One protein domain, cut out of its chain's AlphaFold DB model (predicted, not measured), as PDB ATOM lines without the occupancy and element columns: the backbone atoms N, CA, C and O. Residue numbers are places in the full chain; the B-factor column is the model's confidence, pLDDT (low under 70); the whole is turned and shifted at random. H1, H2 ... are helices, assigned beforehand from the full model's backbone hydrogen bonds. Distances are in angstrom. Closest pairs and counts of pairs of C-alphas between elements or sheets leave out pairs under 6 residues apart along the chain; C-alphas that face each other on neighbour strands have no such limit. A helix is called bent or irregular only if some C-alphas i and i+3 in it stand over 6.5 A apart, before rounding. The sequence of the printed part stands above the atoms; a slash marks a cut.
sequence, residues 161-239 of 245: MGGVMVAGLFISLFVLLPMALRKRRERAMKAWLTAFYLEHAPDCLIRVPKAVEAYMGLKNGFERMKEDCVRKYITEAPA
ATOM      1  N   MET A 161      -0.039   6.693 -20.662       75.19
ATOM      2  CA  MET A 161       0.544   7.462 -19.557       75.19
ATOM      3  C   MET A 161       0.002   8.896 -19.476       75.19
ATOM      4  O   MET A 161      -0.238   9.388 -18.371       75.19
ATOM      5  N   GLY A 162      -0.252   9.545 -20.618       78.31
ATOM      6  CA  GLY A 162      -0.868  10.873 -20.656       78.31
ATOM      7  C   GLY A 162      -2.318  10.838 -20.181       78.31
ATOM      8  O   GLY A 162      -2.722  11.653 -19.347       78.31
ATOM      9  N   GLY A 163      -3.074   9.822 -20.611       78.12
ATOM     10  CA  GLY A 163      -4.439   9.579 -20.138       78.12
ATOM     11  C   GLY A 163      -4.512   9.369 -18.622       78.12
ATOM     12  O   GLY A 163      -5.338   9.990 -17.952       78.12
ATOM     13  N   VAL A 164      -3.600   8.568 -18.059       82.12
ATOM     14  CA  VAL A 164      -3.512   8.338 -16.606       82.12
ATOM     15  C   VAL A 164      -3.176   9.628 -15.850       82.12
ATOM     16  O   VAL A 164      -3.766   9.888 -14.802       82.12
ATOM     17  N   MET A 165      -2.284  10.472 -16.379       80.88
ATOM     18  CA  MET A 165      -1.940  11.754 -15.751       80.88
ATOM     19  C   MET A 165      -3.115  12.736 -15.734       80.88
ATOM     20  O   MET A 165      -3.385  13.351 -14.699       80.88
ATOM     21  N   VAL A 166      -3.842  12.862 -16.847       83.25
ATOM     22  CA  VAL A 166      -5.029  13.726 -16.922       83.25
ATOM     23  C   VAL A 166      -6.127  13.201 -15.997       83.25
ATOM     24  O   VAL A 166      -6.675  13.970 -15.206       83.25
ATOM     25  N   ALA A 167      -6.396  11.892 -16.008       82.50
ATOM     26  CA  ALA A 167      -7.361  11.268 -15.103       82.50
ATOM     27  C   ALA A 167      -6.985  11.476 -13.626       82.50
ATOM     28  O   ALA A 167      -7.837  11.842 -12.814       82.50
ATOM     29  N   GLY A 168      -5.704  11.327 -13.276       86.44
ATOM     30  CA  GLY A 168      -5.199  11.603 -11.932       86.44
ATOM     31  C   GLY A 168      -5.397  13.063 -11.517       86.44
ATOM     32  O   GLY A 168      -5.807  13.337 -10.387       86.44
ATOM     33  N   LEU A 169      -5.188  14.007 -12.440       86.19
ATOM     34  CA  LEU A 169      -5.427  15.430 -12.199       86.19
ATOM     35  C   LEU A 169      -6.917  15.695 -11.949       86.19
ATOM     36  O   LEU A 169      -7.256  16.348 -10.959       86.19
ATOM     37  N   PHE A 170      -7.806  15.116 -12.757       88.81
ATOM     38  CA  PHE A 170      -9.253  15.203 -12.549       88.81
ATOM     39  C   PHE A 170      -9.677  14.640 -11.189       88.81
ATOM     40  O   PHE A 170     -10.379  15.318 -10.436       88.81
ATOM     41  N   ILE A 171      -9.206  13.447 -10.824       88.88
ATOM     42  CA  ILE A 171      -9.500  12.845  -9.516       88.88
ATOM     43  C   ILE A 171      -8.988  13.748  -8.387       88.88
ATOM     44  O   ILE A 171      -9.695  13.994  -7.405       88.88
ATOM     45  N   SER A 172      -7.785  14.305  -8.530       84.75
ATOM     46  CA  SER A 172      -7.213  15.181  -7.508       84.75
ATOM     47  C   SER A 172      -8.026  16.462  -7.309       84.75
ATOM     48  O   SER A 172      -8.276  16.861  -6.170       84.75
ATOM     49  N   LEU A 173      -8.494  17.073  -8.397       87.50
ATOM     50  CA  LEU A 173      -9.130  18.385  -8.377       87.50
ATOM     51  C   LEU A 173     -10.623  18.305  -8.038       87.50
ATOM     52  O   LEU A 173     -11.125  19.138  -7.284       87.50
ATOM     53  N   PHE A 174     -11.321  17.283  -8.537       88.56
ATOM     54  CA  PHE A 174     -12.770  17.136  -8.363       88.56
ATOM     55  C   PHE A 174     -13.175  16.192  -7.231       88.56
ATOM     56  O   PHE A 174     -14.307  16.282  -6.758       88.56
ATOM     57  N   VAL A 175     -12.282  15.316  -6.759       87.62
ATOM     58  CA  VAL A 175     -12.591  14.371  -5.672       87.62
ATOM     59  C   VAL A 175     -11.740  14.658  -4.439       87.62
ATOM     60  O   VAL A 175     -12.285  14.974  -3.379       87.62
ATOM     61  N   LEU A 176     -10.410  14.604  -4.559       86.25
ATOM     62  CA  LEU A 176      -9.528  14.704  -3.388       86.25
ATOM     63  C   LEU A 176      -9.544  16.101  -2.762       86.25
ATOM     64  O   LEU A 176      -9.678  16.217  -1.543       86.25
ATOM     65  N   LEU A 177      -9.456  17.160  -3.566       85.94
ATOM     66  CA  LEU A 177      -9.460  18.542  -3.086       85.94
ATOM     67  C   LEU A 177     -10.760  18.915  -2.345       85.94
ATOM     68  O   LEU A 177     -10.669  19.368  -1.200       85.94
ATOM     69  N   PRO A 178     -11.973  18.679  -2.886       87.62
ATOM     70  CA  PRO A 178     -13.198  18.949  -2.136       87.62
ATOM     71  C   PRO A 178     -13.340  18.056  -0.899       87.62
ATOM     72  O   PRO A 178     -13.809  18.534   0.138       87.62
ATOM     73  N   MET A 179     -12.893  16.796  -0.946       87.06
ATOM     74  CA  MET A 179     -12.904  15.920   0.232       87.06
ATOM     75  C   MET A 179     -11.952  16.428   1.329       87.06
ATOM     76  O   MET A 179     -12.325  16.468   2.506       87.06
ATOM     77  N   ALA A 180     -10.753  16.882   0.959       86.38
ATOM     78  CA  ALA A 180      -9.777  17.462   1.877       86.38
ATOM     79  C   ALA A 180     -10.287  18.770   2.499       86.38
ATOM     80  O   ALA A 180     -10.161  18.969   3.711       86.38
ATOM     81  N   LEU A 181     -10.924  19.635   1.703       87.75
ATOM     82  CA  LEU A 181     -11.550  20.866   2.191       87.75
ATOM     83  C   LEU A 181     -12.697  20.572   3.167       87.75
ATOM     84  O   LEU A 181     -12.771  21.215   4.218       87.75
ATOM     85  N   ARG A 182     -13.539  19.564   2.888       86.62
ATOM     86  CA  ARG A 182     -14.590  19.108   3.818       86.62
ATOM     87  C   ARG A 182     -13.997  18.603   5.136       86.62
ATOM     88  O   ARG A 182     -14.382  19.101   6.191       86.62
ATOM     89  N   LYS A 183     -13.000  17.711   5.092       88.31
ATOM     90  CA  LYS A 183     -12.314  17.209   6.301       88.31
ATOM     91  C   LYS A 183     -11.626  18.322   7.095       88.31
ATOM     92  O   LYS A 183     -11.572  18.274   8.324       88.31
ATOM     93  N   ARG A 184     -11.056  19.322   6.418       87.12
ATOM     94  CA  ARG A 184     -10.429  20.478   7.079       87.12
ATOM     95  C   ARG A 184     -11.472  21.361   7.764       87.12
ATOM     96  O   ARG A 184     -11.241  21.792   8.892       87.12
ATOM     97  N   ARG A 185     -12.612  21.602   7.111       85.94
ATOM     98  CA  ARG A 185     -13.737  22.351   7.687       85.94
ATOM     99  C   ARG A 185     -14.295  21.650   8.925       85.94
ATOM    100  O   ARG A 185     -14.474  22.307   9.942       85.94
ATOM    101  N   GLU A 186     -14.487  20.337   8.869       88.25
ATOM    102  CA  GLU A 186     -14.972  19.542  10.003       88.25
ATOM    103  C   GLU A 186     -14.039  19.643  11.220       88.25
ATOM    104  O   GLU A 186     -14.493  19.907  12.334       88.25
ATOM    105  N   ARG A 187     -12.722  19.509  11.010       88.25
ATOM    106  CA  ARG A 187     -11.720  19.661  12.080       88.25
ATOM    107  C   ARG A 187     -11.739  21.060  12.698       88.25
ATOM    108  O   ARG A 187     -11.715  21.182  13.919       88.25
ATOM    109  N   ALA A 188     -11.825  22.103  11.873       87.81
ATOM    110  CA  ALA A 188     -11.908  23.483  12.351       87.81
ATOM    111  C   ALA A 188     -13.205  23.751  13.137       87.81
ATOM    112  O   ALA A 188     -13.170  24.420  14.169       87.81
ATOM    113  N   MET A 189     -14.333  23.200  12.678       87.44
ATOM    114  CA  MET A 189     -15.619  23.271  13.375       87.44
ATOM    115  C   MET A 189     -15.562  22.583  14.737       87.44
ATOM    116  O   MET A 189     -15.955  23.194  15.727       87.44
ATOM    117  N   LYS A 190     -15.034  21.352  14.796       88.50
ATOM    118  CA  LYS A 190     -14.862  20.605  16.051       88.50
ATOM    119  C   LYS A 190     -13.993  21.383  17.032       88.50
ATOM    120  O   LYS A 190     -14.449  21.633  18.136       88.50
ATOM    121  N   ALA A 191     -12.808  21.829  16.608       88.56
ATOM    122  CA  ALA A 191     -11.876  22.561  17.467       88.56
ATOM    123  C   ALA A 191     -12.469  23.870  18.020       88.56
ATOM    124  O   ALA A 191     -12.330  24.166  19.207       88.56
ATOM    125  N   TRP A 192     -13.160  24.642  17.174       90.31
ATOM    126  CA  TRP A 192     -13.812  25.875  17.614       90.31
ATOM    127  C   TRP A 192     -14.951  25.587  18.598       90.31
ATOM    128  O   TRP A 192     -15.032  26.226  19.641       90.31
ATOM    129  N   LEU A 193     -15.797  24.596  18.302       87.81
ATOM    130  CA  LEU A 193     -16.948  24.259  19.137       87.81
ATOM    131  C   LEU A 193     -16.530  23.653  20.487       87.81
ATOM    132  O   LEU A 193     -17.144  23.957  21.506       87.81
ATOM    133  N   THR A 194     -15.465  22.844  20.523       87.31
ATOM    134  CA  THR A 194     -14.894  22.346  21.785       87.31
ATOM    135  C   THR A 194     -14.349  23.480  22.641       87.31
ATOM    136  O   THR A 194     -14.608  23.495  23.839       87.31
ATOM    137  N   ALA A 195     -13.634  24.438  22.041       86.81
ATOM    138  CA  ALA A 195     -13.116  25.593  22.769       86.81
ATOM    139  C   ALA A 195     -14.264  26.458  23.317       86.81
ATOM    140  O   ALA A 195     -14.257  26.814  24.490       86.81
ATOM    141  N   PHE A 196     -15.292  26.699  22.499       87.38
ATOM    142  CA  PHE A 196     -16.469  27.471  22.894       87.38
ATOM    143  C   PHE A 196     -17.242  26.822  24.053       87.38
ATOM    144  O   PHE A 196     -17.610  27.498  25.011       87.38
ATOM    145  N   TYR A 197     -17.485  25.507  24.001       86.69
ATOM    146  CA  TYR A 197     -18.189  24.825  25.091       86.69
ATOM    147  C   TYR A 197     -17.354  24.701  26.362       86.69
ATOM    148  O   TYR A 197     -17.929  24.780  27.442       86.69
ATOM    149  N   LEU A 198     -16.029  24.559  26.271       86.06
ATOM    150  CA  LEU A 198     -15.167  24.594  27.458       86.06
ATOM    151  C   LEU A 198     -15.291  25.918  28.226       86.06
ATOM    152  O   LEU A 198     -15.218  25.908  29.451       86.06
ATOM    153  N   GLU A 199     -15.497  27.030  27.520       83.81
ATOM    154  CA  GLU A 199     -15.597  28.364  28.119       83.81
ATOM    155  C   GLU A 199     -17.016  28.703  28.604       83.81
ATOM    156  O   GLU A 199     -17.176  29.269  29.684       83.81
ATOM    157  N   HIS A 200     -18.054  28.337  27.844       80.69
ATOM    158  CA  HIS A 200     -19.426  28.789  28.118       80.69
ATOM    159  C   HIS A 200     -20.377  27.713  28.671       80.69
ATOM    160  O   HIS A 200     -21.343  28.062  29.348       80.69
ATOM    161  N   ALA A 201     -20.164  26.424  28.375       77.88
ATOM    162  CA  ALA A 201     -21.063  25.339  28.792       77.88
ATOM    163  C   ALA A 201     -20.382  23.952  28.717       77.88
ATOM    164  O   ALA A 201     -20.610  23.204  27.753       77.88
ATOM    165  N   PRO A 202     -19.566  23.574  29.722       78.00
ATOM    166  CA  PRO A 202     -18.748  22.358  29.672       78.00
ATOM    167  C   PRO A 202     -19.579  21.065  29.575       78.00
ATOM    168  O   PRO A 202     -19.148  20.100  28.943       78.00
ATOM    169  N   ASP A 203     -20.815  21.062  30.081       79.44
ATOM    170  CA  ASP A 203     -21.726  19.909  30.015       79.44
ATOM    171  C   ASP A 203     -22.142  19.539  28.575       79.44
ATOM    172  O   ASP A 203     -22.574  18.417  28.296       79.44
ATOM    173  N   CYS A 204     -22.007  20.470  27.624       78.19
ATOM    174  CA  CYS A 204     -22.425  20.273  26.234       78.19
ATOM    175  C   CYS A 204     -21.335  19.664  25.332       78.19
ATOM    176  O   CYS A 204     -21.613  19.379  24.162       78.19
ATOM    177  N   LEU A 205     -20.130  19.393  25.850       76.88
ATOM    178  CA  LEU A 205     -19.000  18.861  25.068       76.88
ATOM    179  C   LEU A 205     -19.306  17.527  24.368       76.88
ATOM    180  O   LEU A 205     -18.872  17.298  23.239       76.88
ATOM    181  N   ILE A 206     -20.130  16.677  24.981       81.56
ATOM    182  CA  ILE A 206     -20.527  15.372  24.421       81.56
ATOM    183  C   ILE A 206     -21.341  15.539  23.120       81.56
ATOM    184  O   ILE A 206     -21.374  14.648  22.271       81.56
ATOM    185  N   ARG A 207     -21.987  16.697  22.918       81.81
ATOM    186  CA  ARG A 207     -22.839  16.977  21.748       81.81
ATOM    187  C   ARG A 207     -22.069  17.536  20.548       81.81
ATOM    188  O   ARG A 207     -22.648  17.637  19.467       81.81
ATOM    189  N   VAL A 208     -20.781  17.860  20.707       82.62
ATOM    190  CA  VAL A 208     -19.919  18.425  19.654       82.62
ATOM    191  C   VAL A 208     -19.958  17.640  18.336       82.62
ATOM    192  O   VAL A 208     -20.230  18.266  17.312       82.62
ATOM    193  N   PRO A 209     -19.728  16.311  18.295       84.62
ATOM    194  CA  PRO A 209     -19.694  15.584  17.024       84.62
ATOM    195  C   PRO A 209     -21.032  15.655  16.276       84.62
ATOM    196  O   PRO A 209     -21.047  15.986  15.093       84.62
ATOM    197  N   LYS A 210     -22.156  15.476  16.984       84.50
ATOM    198  CA  LYS A 210     -23.505  15.549  16.397       84.50
ATOM    199  C   LYS A 210     -23.845  16.950  15.882       84.50
ATOM    200  O   LYS A 210     -24.468  17.090  14.834       84.50
ATOM    201  N   ALA A 211     -23.436  17.993  16.606       82.44
ATOM    202  CA  ALA A 211     -23.644  19.371  16.172       82.44
ATOM    203  C   ALA A 211     -22.851  19.671  14.891       82.44
ATOM    204  O   ALA A 211     -23.402  20.217  13.939       82.44
ATOM    205  N   VAL A 212     -21.580  19.264  14.827       87.12
ATOM    206  CA  VAL A 212     -20.748  19.484  13.635       87.12
ATOM    207  C   VAL A 212     -21.311  18.755  12.413       87.12
ATOM    208  O   VAL A 212     -21.365  19.350  11.338       87.12
ATOM    209  N   GLU A 213     -21.790  17.521  12.566       86.19
ATOM    210  CA  GLU A 213     -22.439  16.772  11.479       86.19
ATOM    211  C   GLU A 213     -23.660  17.511  10.911       86.19
ATOM    212  O   GLU A 213     -23.780  17.651   9.692       86.19
ATOM    213  N   ALA A 214     -24.510  18.074  11.776       86.19
ATOM    214  CA  ALA A 214     -25.685  18.835  11.350       86.19
ATOM    215  C   ALA A 214     -25.312  20.085  10.530       86.19
ATOM    216  O   ALA A 214     -25.933  20.362   9.503       86.19
ATOM    217  N   TYR A 215     -24.270  20.824  10.932       86.00
ATOM    218  CA  TYR A 215     -23.856  22.060  10.252       86.00
ATOM    219  C   TYR A 215     -22.905  21.843   9.062       86.00
ATOM    220  O   TYR A 215     -22.660  22.769   8.280       86.00
ATOM    221  N   MET A 216     -22.374  20.637   8.860       84.81
ATOM    222  CA  MET A 216     -21.518  20.329   7.707       84.81
ATOM    223  C   MET A 216     -22.288  20.321   6.379       84.81
ATOM    224  O   MET A 216     -21.728  20.714   5.355       84.81
ATOM    225  N   GLY A 217     -23.574  19.952   6.398       81.06
ATOM    226  CA  GLY A 217     -24.431  19.915   5.206       81.06
ATOM    227  C   GLY A 217     -24.858  21.289   4.672       81.06
ATOM    228  O   GLY A 217     -25.309  21.394   3.534       81.06
ATOM    229  N   LEU A 218     -24.703  22.362   5.458       85.19
ATOM    230  CA  LEU A 218     -25.145  23.702   5.065       85.19
ATOM    231  C   LEU A 218     -24.047  24.499   4.342       85.19
ATOM    232  O   LEU A 218     -22.882  24.507   4.758       85.19
ATOM    233  N   LYS A 219     -24.447  25.268   3.315       76.31
ATOM    234  CA  LYS A 219     -23.564  26.134   2.504       76.31
ATOM    235  C   LYS A 219     -22.712  27.077   3.376       76.31
ATOM    236  O   LYS A 219     -21.492  27.041   3.261       76.31
ATOM    237  N   ASN A 220     -23.329  27.758   4.350       82.94
ATOM    238  CA  ASN A 220     -22.659  28.634   5.333       82.94
ATOM    239  C   ASN A 220     -22.735  28.071   6.762       82.94
ATOM    240  O   ASN A 220     -22.894  28.797   7.739       82.94
ATOM    241  N   GLY A 221     -22.684  26.746   6.902       84.38
ATOM    242  CA  GLY A 221     -22.942  26.101   8.187       84.38
ATOM    243  C   GLY A 221     -21.950  26.447   9.298       84.38
ATOM    244  O   GLY A 221     -22.335  26.408  10.456       84.38
ATOM    245  N   PHE A 222     -20.705  26.829   8.979       86.94
ATOM    246  CA  PHE A 222     -19.751  27.224  10.025       86.94
ATOM    247  C   PHE A 222     -20.134  28.541  10.692       86.94
ATOM    248  O   PHE A 222     -20.127  28.625  11.911       86.94
ATOM    249  N   GLU A 223     -20.482  29.551   9.899       87.19
ATOM    250  CA  GLU A 223     -20.881  30.867  10.406       87.19
ATOM    251  C   GLU A 223     -22.201  30.772  11.166       87.19
ATOM    252  O   GLU A 223     -22.269  31.211  12.309       87.19
ATOM    253  N   ARG A 224     -23.189  30.063  10.604       86.12
ATOM    254  CA  ARG A 224     -24.465  29.810  11.286       86.12
ATOM    255  C   ARG A 224     -24.294  29.086  12.618       86.12
ATOM    256  O   ARG A 224     -24.930  29.452  13.595       86.12
ATOM    257  N   MET A 225     -23.405  28.090  12.681       87.44
ATOM    258  CA  MET A 225     -23.098  27.399  13.935       87.44
ATOM    259  C   MET A 225     -22.524  28.363  14.976       87.44
ATOM    260  O   MET A 225     -22.908  28.299  16.140       87.44
ATOM    261  N   LYS A 226     -21.619  29.266  14.571       88.94
ATOM    262  CA  LYS A 226     -21.073  30.277  15.483       88.94
ATOM    263  C   LYS A 226     -22.157  31.225  15.977       88.94
ATOM    264  O   LYS A 226     -22.237  31.455  17.177       88.94
ATOM    265  N   GLU A 227     -22.992  31.730  15.075       87.56
ATOM    266  CA  GLU A 227     -24.106  32.624  15.403       87.56
ATOM    267  C   GLU A 227     -25.095  31.966  16.371       87.56
ATOM    268  O   GLU A 227     -25.423  32.566  17.391       87.56
ATOM    269  N   ASP A 228     -25.505  30.719  16.125       85.12
ATOM    270  CA  ASP A 228     -26.437  29.994  16.995       85.12
ATOM    271  C   ASP A 228     -25.838  29.692  18.376       85.12
ATOM    272  O   ASP A 228     -26.535  29.780  19.390       85.12
ATOM    273  N   CYS A 229     -24.548  29.345  18.443       85.50
ATOM    274  CA  CYS A 229     -23.840  29.130  19.707       85.50
ATOM    275  C   CYS A 229     -23.698  30.432  20.504       85.50
ATOM    276  O   CYS A 229     -24.020  30.464  21.691       85.50
ATOM    277  N   VAL A 230     -23.276  31.519  19.858       86.56
ATOM    278  CA  VAL A 230     -23.193  32.846  20.487       86.56
ATOM    279  C   VAL A 230     -24.579  33.286  20.953       86.56
ATOM    280  O   VAL A 230     -24.733  33.751  22.081       86.56
ATOM    281  N   ARG A 231     -25.613  33.069  20.137       84.94
ATOM    282  CA  ARG A 231     -26.972  33.464  20.488       84.94
ATOM    283  C   ARG A 231     -27.467  32.760  21.755       84.94
ATOM    284  O   ARG A 231     -27.900  33.418  22.698       84.94
ATOM    285  N   LYS A 232     -27.335  31.433  21.798       82.56
ATOM    286  CA  LYS A 232     -27.831  30.598  22.905       82.56
ATOM    287  C   LYS A 232     -27.058  30.781  24.207       82.56
ATOM    288  O   LYS A 232     -27.664  30.774  25.271       82.56
ATOM    289  N   TYR A 233     -25.733  30.904  24.135       79.38
ATOM    290  CA  TYR A 233     -24.881  30.849  25.329       79.38
ATOM    291  C   TYR A 233     -24.329  32.208  25.771       79.38
ATOM    292  O   TYR A 233     -23.959  32.343  26.931       79.38
ATOM    293  N   ILE A 234     -24.281  33.209  24.884       77.62
ATOM    294  CA  ILE A 234     -23.763  34.548  25.210       77.62
ATOM    295  C   ILE A 234     -24.896  35.572  25.286       77.62
ATOM    296  O   ILE A 234     -24.948  36.330  26.248       77.62
ATOM    297  N   THR A 235     -25.815  35.615  24.312       71.12
ATOM    298  CA  THR A 235     -26.896  36.624  24.341       71.12
ATOM    299  C   THR A 235     -28.134  36.193  25.125       71.12
ATOM    300  O   THR A 235     -28.841  37.053  25.641       71.12
ATOM    301  N   GLU A 236     -28.409  34.890  25.233       61.62
ATOM    302  CA  GLU A 236     -29.616  34.362  25.896       61.62
ATOM    303  C   GLU A 236     -29.362  33.800  27.317       61.62
ATOM    304  O   GLU A 236     -30.301  33.358  27.979       61.62
ATOM    305  N   ALA A 237     -28.138  33.878  27.858       52.81
ATOM    306  CA  ALA A 237     -27.834  33.403  29.215       52.81
ATOM    307  C   ALA A 237     -27.751  34.558  30.249       52.81
ATOM    308  O   ALA A 237     -26.821  35.359  30.146       52.81
ATOM    309  N   PRO A 238     -28.606  34.648  31.302       50.62
ATOM    310  CA  PRO A 238     -29.849  33.919  31.589       50.62
ATOM    311  C   PRO A 238     -31.065  34.840  31.878       50.62
ATOM    312  O   PRO A 238     -31.031  35.683  32.773       50.62
ATOM    313  N   ALA A 239     -32.205  34.587  31.225       45.44
ATOM    314  CA  ALA A 239     -33.528  35.036  31.699       45.44
ATOM    315  C   ALA A 239     -34.343  33.914  32.387       45.44
ATOM    316  O   ALA A 239     -35.477  34.141  32.805       45.44
TER     317      ALA A 239
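This is residues 161 to 239 of the 245 residues of an uncharacterized protein of Achlya hypogyna (UniProt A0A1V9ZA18). A long helix, H1, sticks out as an arm with residues 161 to 171 and 173 to 179, while its later part joins the shorter helices H2 and H3 in a small three-helix head. The head is an up-and-down bundle, each helix running against the one before it in the chain, but it is loosely closed, with few contacts between H1 and H3. The printed part has 79 residues with three named helices, in the order H1, H2, H3, and no named strand; its class is all helix. It is only just extended, close to loose, with a radius of gyration of the C-alphas of 17.7 A, and it spans 67 by 20 by 15 A, the arm adding to the length.

H1 runs from Met 161, C-alpha at (0.544, 7.462, -19.557), to His 200, C-alpha at (-19.426, 28.789, 28.118), and is 55.9 A long. It has a kink of 28 degrees near residue 171; it is neither bent nor irregular, but only just: C-alphas 174 and 177 are 6.4 A apart. H2 covers residues 202 to 216 and is 22.2 A long; it is irregular, with C-alphas 206 and 209 7.4 A apart. H3 covers residues 221 to 235, is 19.7 A long and ends with C-alpha 235 at (-26.896, 36.624, 24.341).

In the bundle, H1 touches H2 with residues 186 to 198 alone; the closest C-alphas are those of Tyr 197 and Leu 205, 6.0 A apart. The two form a helical hairpin, at a shallow tilt of 29 degrees, opposite ways. H2 and H3 touch only at the corner by their link, the closest C-alphas being those of Tyr 215 and Gly 221, 4.6 A apart. Their tilt is a shallow 30 degrees, opposite ways. H1 and H3 only just touch, with 3 pairs of C-alphas within 8 A, the closest those of His 200 and Tyr 233 at 6.5 A. H1 touches H3 with residues 189 to 200 alone. These two run the same way at a shallow tilt of 2 degrees. In H3 every O i to N i+4 pair is within hydrogen-bond range; in H1 it is 34 of 36 and in H2 6 of 11.

The C-alphas of Met 161 and Ala 239, the two farthest apart, are 67.4 A apart. Without the stretches that stand free, the body has 61 residues and spans 51 by 20 by 15 A. The printed part has no cut, and both links, H1 to H2 and H2 to H3, are tight. The mean pLDDT of the printed part is 82.9; residues 236 to 239, after H3, are under 70.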